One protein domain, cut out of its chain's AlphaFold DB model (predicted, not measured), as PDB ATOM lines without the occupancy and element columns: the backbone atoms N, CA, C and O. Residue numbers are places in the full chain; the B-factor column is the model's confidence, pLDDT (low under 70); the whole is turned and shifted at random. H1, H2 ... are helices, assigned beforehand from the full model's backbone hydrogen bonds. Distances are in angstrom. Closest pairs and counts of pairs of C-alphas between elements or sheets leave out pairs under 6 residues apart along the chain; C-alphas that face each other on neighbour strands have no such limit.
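What this domain is: This is residues 2 to 72 of the 72 residues of the protein "3-ketoacyl-CoA thiolase" of Parageobacillus toebii (UniProt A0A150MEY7). With little regular structure, the domain is a loose, elongated form built round one longer helix, H1, with unnamed stretches of chain running lengthwise beside it and the short helix H2 packed near its first residues. Residues 2 to 26 run past H1 before it begins, and residues 15 to 21 stick out free; residues 43 to 64 fold back toward the start of H1. The printed part has 71 residues with two named helices, H1 then H2, and no named strand: all helix in class, with 21 residues in named elements. The radius of gyration of the C-alphas is 14.0 A, and the spans are 46 by 25 by 23 A.

How they stand to each other: H1, residues 27 to 42, touches H2, residues 65 to 69, with its residues 27 to 32 alone. The closest C-alphas are those of His 28 and Ile 65, 5.6 A apart. Every O i to N i+4 pair is within hydrogen-bond range in H2, and 11 of 12 in H1.

Where its parts are: H1 measures 23.5 A from C-alpha 27 at (36.542, 20.613, -16.946) to C-alpha 42. H2 measures 6.6 A and ends at C-alpha 69, (38.900, 29.875, -12.830).

The domain as a whole: The C-alphas of Lys 2 and Gly 19 are farthest apart, 47.3 A. The printed part has no cut; the link from H1 to H2 is long, 22 residues. The pLDDT is under 70 at residues 59 to 64, 66 to 68 and 70 to 72.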
ATOM      1  N   LYS A   2      69.931  40.761 -20.040       78.50
ATOM      2  CA  LYS A   2      68.791  39.899 -20.402       78.50
ATOM      3  C   LYS A   2      68.266  39.223 -19.135       78.50
ATOM      4  O   LYS A   2      69.064  38.861 -18.278       78.50
ATOM      5  N   ARG A   3      66.944  39.129 -19.006       89.12
ATOM      6  CA  ARG A   3      66.292  38.318 -17.975       89.12
ATOM      7  C   ARG A   3      66.043  36.937 -18.566       89.12
ATOM      8  O   ARG A   3      65.523  36.855 -19.678       89.12
ATOM      9  N   ASP A   4      66.412  35.902 -17.827       94.44
ATOM     10  CA  ASP A   4      66.156  34.521 -18.215       94.44
ATOM     11  C   ASP A   4      64.787  34.085 -17.686       94.44
ATOM     12  O   ASP A   4      64.425  34.379 -16.546       94.44
ATOM     13  N   ALA A   5      64.019  33.396 -18.529       94.69
ATOM     14  CA  ALA A   5      62.767  32.769 -18.129       94.69
ATOM     15  C   ALA A   5      63.057  31.367 -17.578       94.69
ATOM     16  O   ALA A   5      63.785  30.593 -18.200       94.69
ATOM     17  N   VAL A   6      62.480  31.036 -16.423       96.12
ATOM     18  CA  VAL A   6      62.679  29.746 -15.746       96.12
ATOM     19  C   VAL A   6      61.337  29.110 -15.392       96.12
ATOM     20  O   VAL A   6      60.363  29.808 -15.122       96.12
ATOM     21  N   ILE A   7      61.284  27.776 -15.382       96.75
ATOM     22  CA  ILE A   7      60.113  27.012 -14.933       96.75
ATOM     23  C   ILE A   7      60.306  26.684 -13.453       96.75
ATOM     24  O   ILE A   7      61.221  25.944 -13.102       96.75
ATOM     25  N   VAL A   8      59.444  27.224 -12.592       96.31
ATOM     26  CA  VAL A   8      59.542  27.046 -11.130       96.31
ATOM     27  C   VAL A   8      58.707  25.879 -10.596       96.31
ATOM     28  O   VAL A   8      58.982  25.364  -9.519       96.31
ATOM     29  N   SER A   9      57.691  25.441 -11.343       97.81
ATOM     30  CA  SER A   9      56.818  24.324 -10.975       97.81
ATOM     31  C   SER A   9      56.136  23.746 -12.214       97.81
ATOM     32  O   SER A   9      55.815  24.477 -13.150       97.81
ATOM     33  N   ALA A  10      55.926  22.429 -12.228       97.06
ATOM     34  CA  ALA A  10      55.228  21.716 -13.295       97.06
ATOM     35  C   ALA A  10      54.443  20.538 -12.709       97.06
ATOM     36  O   ALA A  10      55.006  19.667 -12.037       97.06
ATOM     37  N   VAL A  11      53.135  20.509 -12.960       97.88
ATOM     38  CA  VAL A  11      52.210  19.499 -12.429       97.88
ATOM     39  C   VAL A  11      51.151  19.138 -13.463       97.88
ATOM     40  O   VAL A  11      50.966  19.837 -14.456       97.88
ATOM     41  N   ARG A  12      50.457  18.021 -13.237       97.62
ATOM     42  CA  ARG A  12      49.316  17.580 -14.046       97.62
ATOM     43  C   ARG A  12      48.347  16.765 -13.201       97.62
ATOM     44  O   ARG A  12      48.762  16.145 -12.221       97.62
ATOM     45  N   THR A  13      47.096  16.685 -13.635       96.81
ATOM     46  CA  THR A  13      46.117  15.748 -13.076       96.81
ATOM     47  C   THR A  13      46.395  14.302 -13.514       96.81
ATOM     48  O   THR A  13      47.211  14.014 -14.407       96.81
ATOM     49  N   ALA A  14      45.698  13.359 -12.875       96.25
ATOM     50  CA  ALA A  14      45.555  12.009 -13.404       96.25
ATOM     51  C   ALA A  14      44.779  12.033 -14.734       96.25
ATOM     52  O   ALA A  14      43.897  12.861 -14.939       96.25
ATOM     53  N   ILE A  15      45.095  11.096 -15.629       95.56
ATOM     54  CA  ILE A  15      44.419  10.957 -16.923       95.56
ATOM     55  C   ILE A  15      43.517   9.728 -16.854       95.56
ATOM     56  O   ILE A  15      43.979   8.638 -16.520       95.56
ATOM     57  N   ALA A  16      42.242   9.903 -17.193       94.25
ATOM     58  CA  ALA A  16      41.269   8.823 -17.287       94.25
ATOM     59  C   ALA A  16      40.777   8.653 -18.729       94.25
ATOM     60  O   ALA A  16      40.894   9.550 -19.562       94.25
ATOM     61  N   ARG A  17      40.199   7.484 -19.020       95.88
ATOM     62  CA  ARG A  17      39.509   7.251 -20.294       95.88
ATOM     63  C   ARG A  17      38.290   8.166 -20.401       95.88
ATOM     64  O   ARG A  17      37.622   8.420 -19.398       95.88
ATOM     65  N   GLN A  18      37.977   8.611 -21.616       89.38
ATOM     66  CA  GLN A  18      36.734   9.329 -21.896       89.38
ATOM     67  C   GLN A  18      35.534   8.490 -21.432       89.38
ATOM     68  O   GLN A  18      35.475   7.293 -21.708       89.38
ATOM     69  N   GLY A  19      34.613   9.104 -20.683       90.25
ATOM     70  CA  GLY A  19      33.480   8.404 -20.064       90.25
ATOM     71  C   GLY A  19      33.837   7.530 -18.849       90.25
ATOM     72  O   GLY A  19      32.980   6.808 -18.357       90.25
ATOM     73  N   GLY A  20      35.087   7.563 -18.377       94.62
ATOM     74  CA  GLY A  20      35.570   6.774 -17.242       94.62
ATOM     75  C   GLY A  20      35.537   7.519 -15.904       94.62
ATOM     76  O   GLY A  20      34.682   8.363 -15.656       94.62
ATOM     77  N   ALA A  21      36.516   7.223 -15.043       95.94
ATOM     78  CA  ALA A  21      36.551   7.631 -13.632       95.94
ATOM     79  C   ALA A  21      36.449   9.145 -13.358       95.94
ATOM     80  O   ALA A  21      36.090   9.531 -12.253       95.94
ATOM     81  N   LEU A  22      36.770   9.993 -14.338       94.69
ATOM     82  CA  LEU A  22      36.758  11.454 -14.198       94.69
ATOM     83  C   LEU A  22      35.643  12.130 -15.014       94.69
ATOM     84  O   LEU A  22      35.619  13.350 -15.119       94.69
ATOM     85  N   ALA A  23      34.729  11.365 -15.617       92.38
ATOM     86  CA  ALA A  23      33.758  11.897 -16.577       92.38
ATOM     87  C   ALA A  23      32.717  12.853 -15.973       92.38
ATOM     88  O   ALA A  23      32.142  13.658 -16.699       92.38
ATOM     89  N   THR A  24      32.460  12.760 -14.668       93.44
ATOM     90  CA  THR A  24      31.480  13.599 -13.964       93.44
ATOM     91  C   THR A  24      32.071  14.895 -13.420       93.44
ATOM     92  O   THR A  24      31.325  15.742 -12.935       93.44
ATOM     93  N   VAL A  25      33.395  15.062 -13.474       91.12
ATOM     94  CA  VAL A  25      34.069  16.247 -12.946       91.12
ATOM     95  C   VAL A  25      34.069  17.343 -14.019       91.12
ATOM     96  O   VAL A  25      34.498  17.088 -15.150       91.12
ATOM     97  N   PRO A  26      33.601  18.564 -13.703       88.75
ATOM     98  CA  PRO A  26      33.630  19.672 -14.647       88.75
ATOM     99  C   PRO A  26      35.057  20.014 -15.091       88.75
ATOM    100  O   PRO A  26      35.994  19.996 -14.299       88.75
ATOM    101  N   ALA A  27      35.220  20.390 -16.361       85.75
ATOM    102  CA  ALA A  27      36.542  20.613 -16.946       85.75
ATOM    103  C   ALA A  27      37.371  21.704 -16.237       85.75
ATOM    104  O   ALA A  27      38.592  21.579 -16.154       85.75
ATOM    105  N   HIS A  28      36.722  22.759 -15.727       87.19
ATOM    106  CA  HIS A  28      37.404  23.863 -15.043       87.19
ATOM    107  C   HIS A  28      38.047  23.430 -13.722       87.19
ATOM    108  O   HIS A  28      39.147  23.886 -13.433       87.19
ATOM    109  N   ILE A  29      37.447  22.471 -13.005       91.25
ATOM    110  CA  ILE A  29      37.990  21.931 -11.748       91.25
ATOM    111  C   ILE A  29      39.381  21.328 -11.968       91.25
ATOM    112  O   ILE A  29      40.276  21.500 -11.149       91.25
ATOM    113  N   PHE A  30      39.615  20.662 -13.104       92.50
ATOM    114  CA  PHE A  30      40.948  20.134 -13.401       92.50
ATOM    115  C   PHE A  30      41.986  21.238 -13.608       92.50
ATOM    116  O   PHE A  30      43.137  21.047 -13.226       92.50
ATOM    117  N   GLY A  31      41.596  22.352 -14.238       91.31
ATOM    118  CA  GLY A  31      42.463  23.513 -14.449       91.31
ATOM    119  C   GLY A  31      42.765  24.243 -13.140       91.31
ATOM    120  O   GLY A  31      43.913  24.578 -12.867       91.31
ATOM    121  N   GLU A  32      41.746  24.424 -12.307       93.06
ATOM    122  CA  GLU A  32      41.860  25.017 -10.976       93.06
ATOM    123  C   GLU A  32      42.822  24.217 -10.088       93.06
ATOM    124  O   GLU A  32      43.764  24.778  -9.524       93.06
ATOM    125  N   GLU A  33      42.647  22.893 -10.029       95.62
ATOM    126  CA  GLU A  33      43.456  22.016  -9.181       95.62
ATOM    127  C   GLU A  33      44.942  22.056  -9.570       95.62
ATOM    128  O   GLU A  33      45.819  22.128  -8.706       95.62
ATOM    129  N   VAL A  34      45.256  22.062 -10.874       96.25
ATOM    130  CA  VAL A  34      46.658  22.142 -11.318       96.25
ATOM    131  C   VAL A  34      47.277  23.503 -11.040       96.25
ATOM    132  O   VAL A  34      48.452  23.544 -10.677       96.25
ATOM    133  N   ILE A  35      46.523  24.598 -11.165       94.94
ATOM    134  CA  ILE A  35      47.022  25.944 -10.857       94.94
ATOM    135  C   ILE A  35      47.314  26.053  -9.355       94.94
ATOM    136  O   ILE A  35      48.425  26.432  -8.973       94.94
ATOM    137  N   LYS A  36      46.370  25.633  -8.502       94.88
ATOM    138  CA  LYS A  36      46.535  25.628  -7.039       94.88
ATOM    139  C   LYS A  36      47.739  24.794  -6.605       94.88
ATOM    140  O   LYS A  36      48.580  25.274  -5.844       94.88
ATOM    141  N   GLU A  37      47.880  23.577  -7.125       97.62
ATOM    142  CA  GLU A  37      49.005  22.704  -6.778       97.62
ATOM    143  C   GLU A  37      50.345  23.222  -7.336       97.62
ATOM    144  O   GLU A  37      51.374  23.111  -6.661       97.62
ATOM    145  N   ALA A  38      50.360  23.822  -8.533       97.31
ATOM    146  CA  ALA A  38      51.565  24.426  -9.103       97.31
ATOM    147  C   ALA A  38      52.081  25.576  -8.230       97.31
ATOM    148  O   ALA A  38      53.272  25.583  -7.898       97.31
ATOM    149  N   MET A  39      51.189  26.488  -7.821       96.38
ATOM    150  CA  MET A  39      51.507  27.600  -6.918       96.38
ATOM    151  C   MET A  39      51.959  27.094  -5.549       96.38
ATOM    152  O   MET A  39      52.983  27.545  -5.035       96.38
ATOM    153  N   ARG A  40      51.271  26.087  -4.995       97.56
ATOM    154  CA  ARG A  40      51.640  25.476  -3.710       97.56
ATOM    155  C   ARG A  40      53.051  24.881  -3.738       97.56
ATOM    156  O   ARG A  40      53.800  25.069  -2.784       97.56
ATOM    157  N   ARG A  41      53.440  24.187  -4.816       98.06
ATOM    158  CA  ARG A  41      54.805  23.636  -4.974       98.06
ATOM    159  C   ARG A  41      55.864  24.709  -5.197       98.06
ATOM    160  O   ARG A  41      56.980  24.548  -4.716       98.06
ATOM    161  N   ALA A  42      55.515  25.775  -5.914       97.56
ATOM    162  CA  ALA A  42      56.380  26.938  -6.107       97.56
ATOM    163  C   ALA A  42      56.469  27.830  -4.853       97.56
ATOM    164  O   ALA A  42      57.341  28.692  -4.793       97.56
ATOM    165  N   ASN A  43      55.596  27.612  -3.862       97.31
ATOM    166  CA  ASN A  43      55.457  28.425  -2.655       97.31
ATOM    167  C   ASN A  43      55.230  29.915  -2.977       97.31
ATOM    168  O   ASN A  43      55.910  30.789  -2.438       97.31
ATOM    169  N   ILE A  44      54.279  30.185  -3.875       96.44
ATOM    170  CA  ILE A  44      53.857  31.537  -4.269       96.44
ATOM    171  C   ILE A  44      52.371  31.751  -3.968       96.44
ATOM    172  O   ILE A  44      51.591  30.794  -3.973       96.44
ATOM    173  N   GLY A  45      51.992  33.002  -3.716       94.88
ATOM    174  CA  GLY A  45      50.598  33.428  -3.622       94.88
ATOM    175  C   GLY A  45      50.029  33.884  -4.975       94.88
ATOM    176  O   GLY A  45      50.795  34.152  -5.908       94.88
ATOM    177  N   PRO A  46      48.692  33.967  -5.109       92.25
ATOM    178  CA  PRO A  46      48.029  34.401  -6.342       92.25
ATOM    179  C   PRO A  46      48.382  35.839  -6.747       92.25
ATOM    180  O   PRO A  46      48.401  36.149  -7.931       92.25
ATOM    181  N   GLU A  47      48.728  36.709  -5.796       95.00
ATOM    182  CA  GLU A  47      49.163  38.089  -6.045       95.00
ATOM    183  C   GLU A  47      50.478  38.201  -6.831       95.00
ATOM    184  O   GLU A  47      50.816  39.281  -7.310       95.00
ATOM    185  N   MET A  48      51.231  37.101  -6.946       95.88
ATOM    186  CA  MET A  48      52.460  37.023  -7.737       95.88
ATOM    187  C   MET A  48      52.225  36.563  -9.183       95.88
ATOM    188  O   MET A  48      53.188  36.444  -9.942       95.88
ATOM    189  N   VAL A  49      50.983  36.238  -9.552       93.12
ATOM    190  CA  VAL A  49      50.624  35.757 -10.888       93.12
ATOM    191  C   VAL A  49      50.057  36.916 -11.698       93.12
ATOM    192  O   VAL A  49      48.971  37.403 -11.406       93.12
ATOM    193  N   ASP A  50      50.790  37.337 -12.728       94.81
ATOM    194  CA  ASP A  50      50.342  38.409 -13.625       94.81
ATOM    195  C   ASP A  50      49.316  37.914 -14.661       94.81
ATOM    196  O   ASP A  50      48.349  38.611 -14.945       94.81
ATOM    197  N   ASP A  51      49.519  36.709 -15.210       92.38
ATOM    198  CA  ASP A  51      48.710  36.145 -16.297       92.38
ATOM    199  C   ASP A  51      48.529  34.625 -16.152       92.38
ATOM    200  O   ASP A  51      49.460  33.895 -15.790       92.38
ATOM    201  N   VAL A  52      47.350  34.126 -16.542       91.25
ATOM    202  CA  VAL A  52      47.049  32.691 -16.668       91.25
ATOM    203  C   VAL A  52      46.654  32.364 -18.109       91.25
ATOM    204  O   VAL A  52      45.643  32.831 -18.629       91.25
ATOM    205  N   ILE A  53      47.428  31.496 -18.764       90.44
ATOM    206  CA  ILE A  53      47.171  31.062 -20.144       90.44
ATOM    207  C   ILE A  53      46.789  29.582 -20.143       90.44
ATOM    208  O   ILE A  53      47.599  28.728 -19.785       90.44
ATOM    209  N   MET A  54      45.568  29.263 -20.589       89.12
ATOM    210  CA  MET A  54      45.047  27.892 -20.611       89.12
ATOM    211  C   MET A  54      44.675  27.441 -22.024       89.12
ATOM    212  O   MET A  54      43.821  28.036 -22.681       89.12
ATOM    213  N   GLY A  55      45.274  26.338 -22.471       87.31
ATOM    214  CA  GLY A  55      44.920  25.690 -23.733       87.31
ATOM    215  C   GLY A  55      43.697  24.782 -23.584       87.31
ATOM    216  O   GLY A  55      43.662  23.912 -22.716       87.31
ATOM    217  N   ASN A  56      42.699  24.941 -24.454       86.69
ATOM    218  CA  ASN A  56      41.533  24.061 -24.523       86.69
ATOM    219  C   ASN A  56      41.037  23.936 -25.972       86.69
ATOM    220  O   ASN A  56      41.004  24.921 -26.701       86.69
ATOM    221  N   VAL A  57      40.671  22.716 -26.383       84.38
ATOM    222  CA  VAL A  57      40.250  22.411 -27.766       84.38
ATOM    223  C   VAL A  57      38.727  22.309 -27.892       84.38
ATOM    224  O   VAL A  57      38.157  22.794 -28.862       84.38
ATOM    225  N   LEU A  58      38.066  21.678 -26.919       78.50
ATOM    226  CA  LEU A  58      36.614  21.502 -26.881       78.50
ATOM    227  C   LEU A  58      36.071  22.245 -25.657       78.50
ATOM    228  O   LEU A  58      36.077  21.709 -24.546       78.50
ATOM    229  N   SER A  59      35.638  23.486 -25.854       65.44
ATOM    230  CA  SER A  59      34.989  24.297 -24.824       65.44
ATOM    231  C   SER A  59      33.488  24.014 -24.856       65.44
ATOM    232  O   SER A  59      32.804  24.311 -25.833       65.44
ATOM    233  N   GLY A  60      32.959  23.408 -23.790       60.41
ATOM    234  CA  GLY A  60      31.558  22.968 -23.677       60.41
ATOM    235  C   GLY A  60      30.512  24.090 -23.579       60.41
ATOM    236  O   GLY A  60      29.558  23.943 -22.825       60.41
ATOM    237  N   GLY A  61      30.690  25.213 -24.285       56.41
ATOM    238  CA  GLY A  61      29.776  26.365 -24.232       56.41
ATOM    239  C   GLY A  61      30.385  27.739 -24.544       56.41
ATOM    240  O   GLY A  61      29.810  28.746 -24.150       56.41
ATOM    241  N   GLY A  62      31.541  27.818 -25.214       54.25
ATOM    242  CA  GLY A  62      32.100  29.080 -25.734       54.25
ATOM    243  C   GLY A  62      32.905  29.944 -24.750       54.25
ATOM    244  O   GLY A  62      33.731  30.731 -25.201       54.25
ATOM    245  N   GLN A  63      32.747  29.771 -23.433       59.53
ATOM    246  CA  GLN A  63      33.565  30.460 -22.420       59.53
ATOM    247  C   GLN A  63      34.903  29.723 -22.204       59.53
ATOM    248  O   GLN A  63      34.931  28.496 -22.075       59.53
ATOM    249  N   GLY A  64      36.016  30.463 -22.167       62.72
ATOM    250  CA  GLY A  64      37.350  29.903 -21.928       62.72
ATOM    251  C   GLY A  64      37.526  29.403 -20.490       62.72
ATOM    252  O   GLY A  64      37.072  30.046 -19.547       62.72
ATOM    253  N   ILE A  65      38.216  28.271 -20.315       71.75
ATOM    254  CA  ILE A  65      38.431  27.642 -18.997       71.75
ATOM    255  C   ILE A  65      39.173  28.579 -18.024       71.75
ATOM    256  O   ILE A  65      38.795  28.643 -16.861       71.75
ATOM    257  N   ALA A  66      40.174  29.338 -18.493       68.06
ATOM    258  CA  ALA A  66      40.928  30.281 -17.651       68.06
ATOM    259  C   ALA A  66      40.030  31.364 -17.026       68.06
ATOM    260  O   ALA A  66      40.084  31.593 -15.826       68.06
ATOM    261  N   THR A  67      39.132  31.958 -17.817       68.38
ATOM    262  CA  THR A  67      38.229  33.029 -17.362       68.38
ATOM    263  C   THR A  67      37.226  32.568 -16.304       68.38
ATOM    264  O   THR A  67      36.727  33.383 -15.535       68.38
ATOM    265  N   ILE A  68      36.886  31.275 -16.284       68.75
ATOM    266  CA  ILE A  68      36.020  30.700 -15.248       68.75
ATOM    267  C   ILE A  68      36.802  30.564 -13.938       68.75
ATOM    268  O   ILE A  68      36.282  30.928 -12.894       68.75
ATOM    269  N   ILE A  69      38.055  30.106 -14.009       73.56
ATOM    270  CA  ILE A  69      38.900  29.875 -12.830       73.56
ATOM    271  C   ILE A  69      39.260  31.189 -12.127       73.56
ATOM    272  O   ILE A  69      39.260  31.239 -10.911       73.56
ATOM    273  N   GLU A  70      39.517  32.273 -12.862       67.25
ATOM    274  CA  GLU A  70      39.826  33.587 -12.260       67.25
ATOM    275  C   GLU A  70      38.658  34.213 -11.478       67.25
ATOM    276  O   GLU A  70      38.843  35.209 -10.777       67.25
ATOM    277  N   ARG A  71      37.438  33.685 -11.635       61.12
ATOM    278  CA  ARG A  71      36.226  34.196 -10.980       61.12
ATOM    279  C   ARG A  71      35.844  33.430  -9.715       61.12
ATOM    280  O   ARG A  71      34.942  33.901  -9.020       61.12
ATOM    281  N   GLU A  72      36.479  32.289  -9.451       57.78
ATOM    282  CA  GLU A  72      36.216  31.404  -8.304       57.78
ATOM    283  C   GLU A  72      37.394  31.407  -7.322       57.78
ATOM    284  O   GLU A  72      37.130  31.457  -6.098       57.78
TER     285      GLU A  72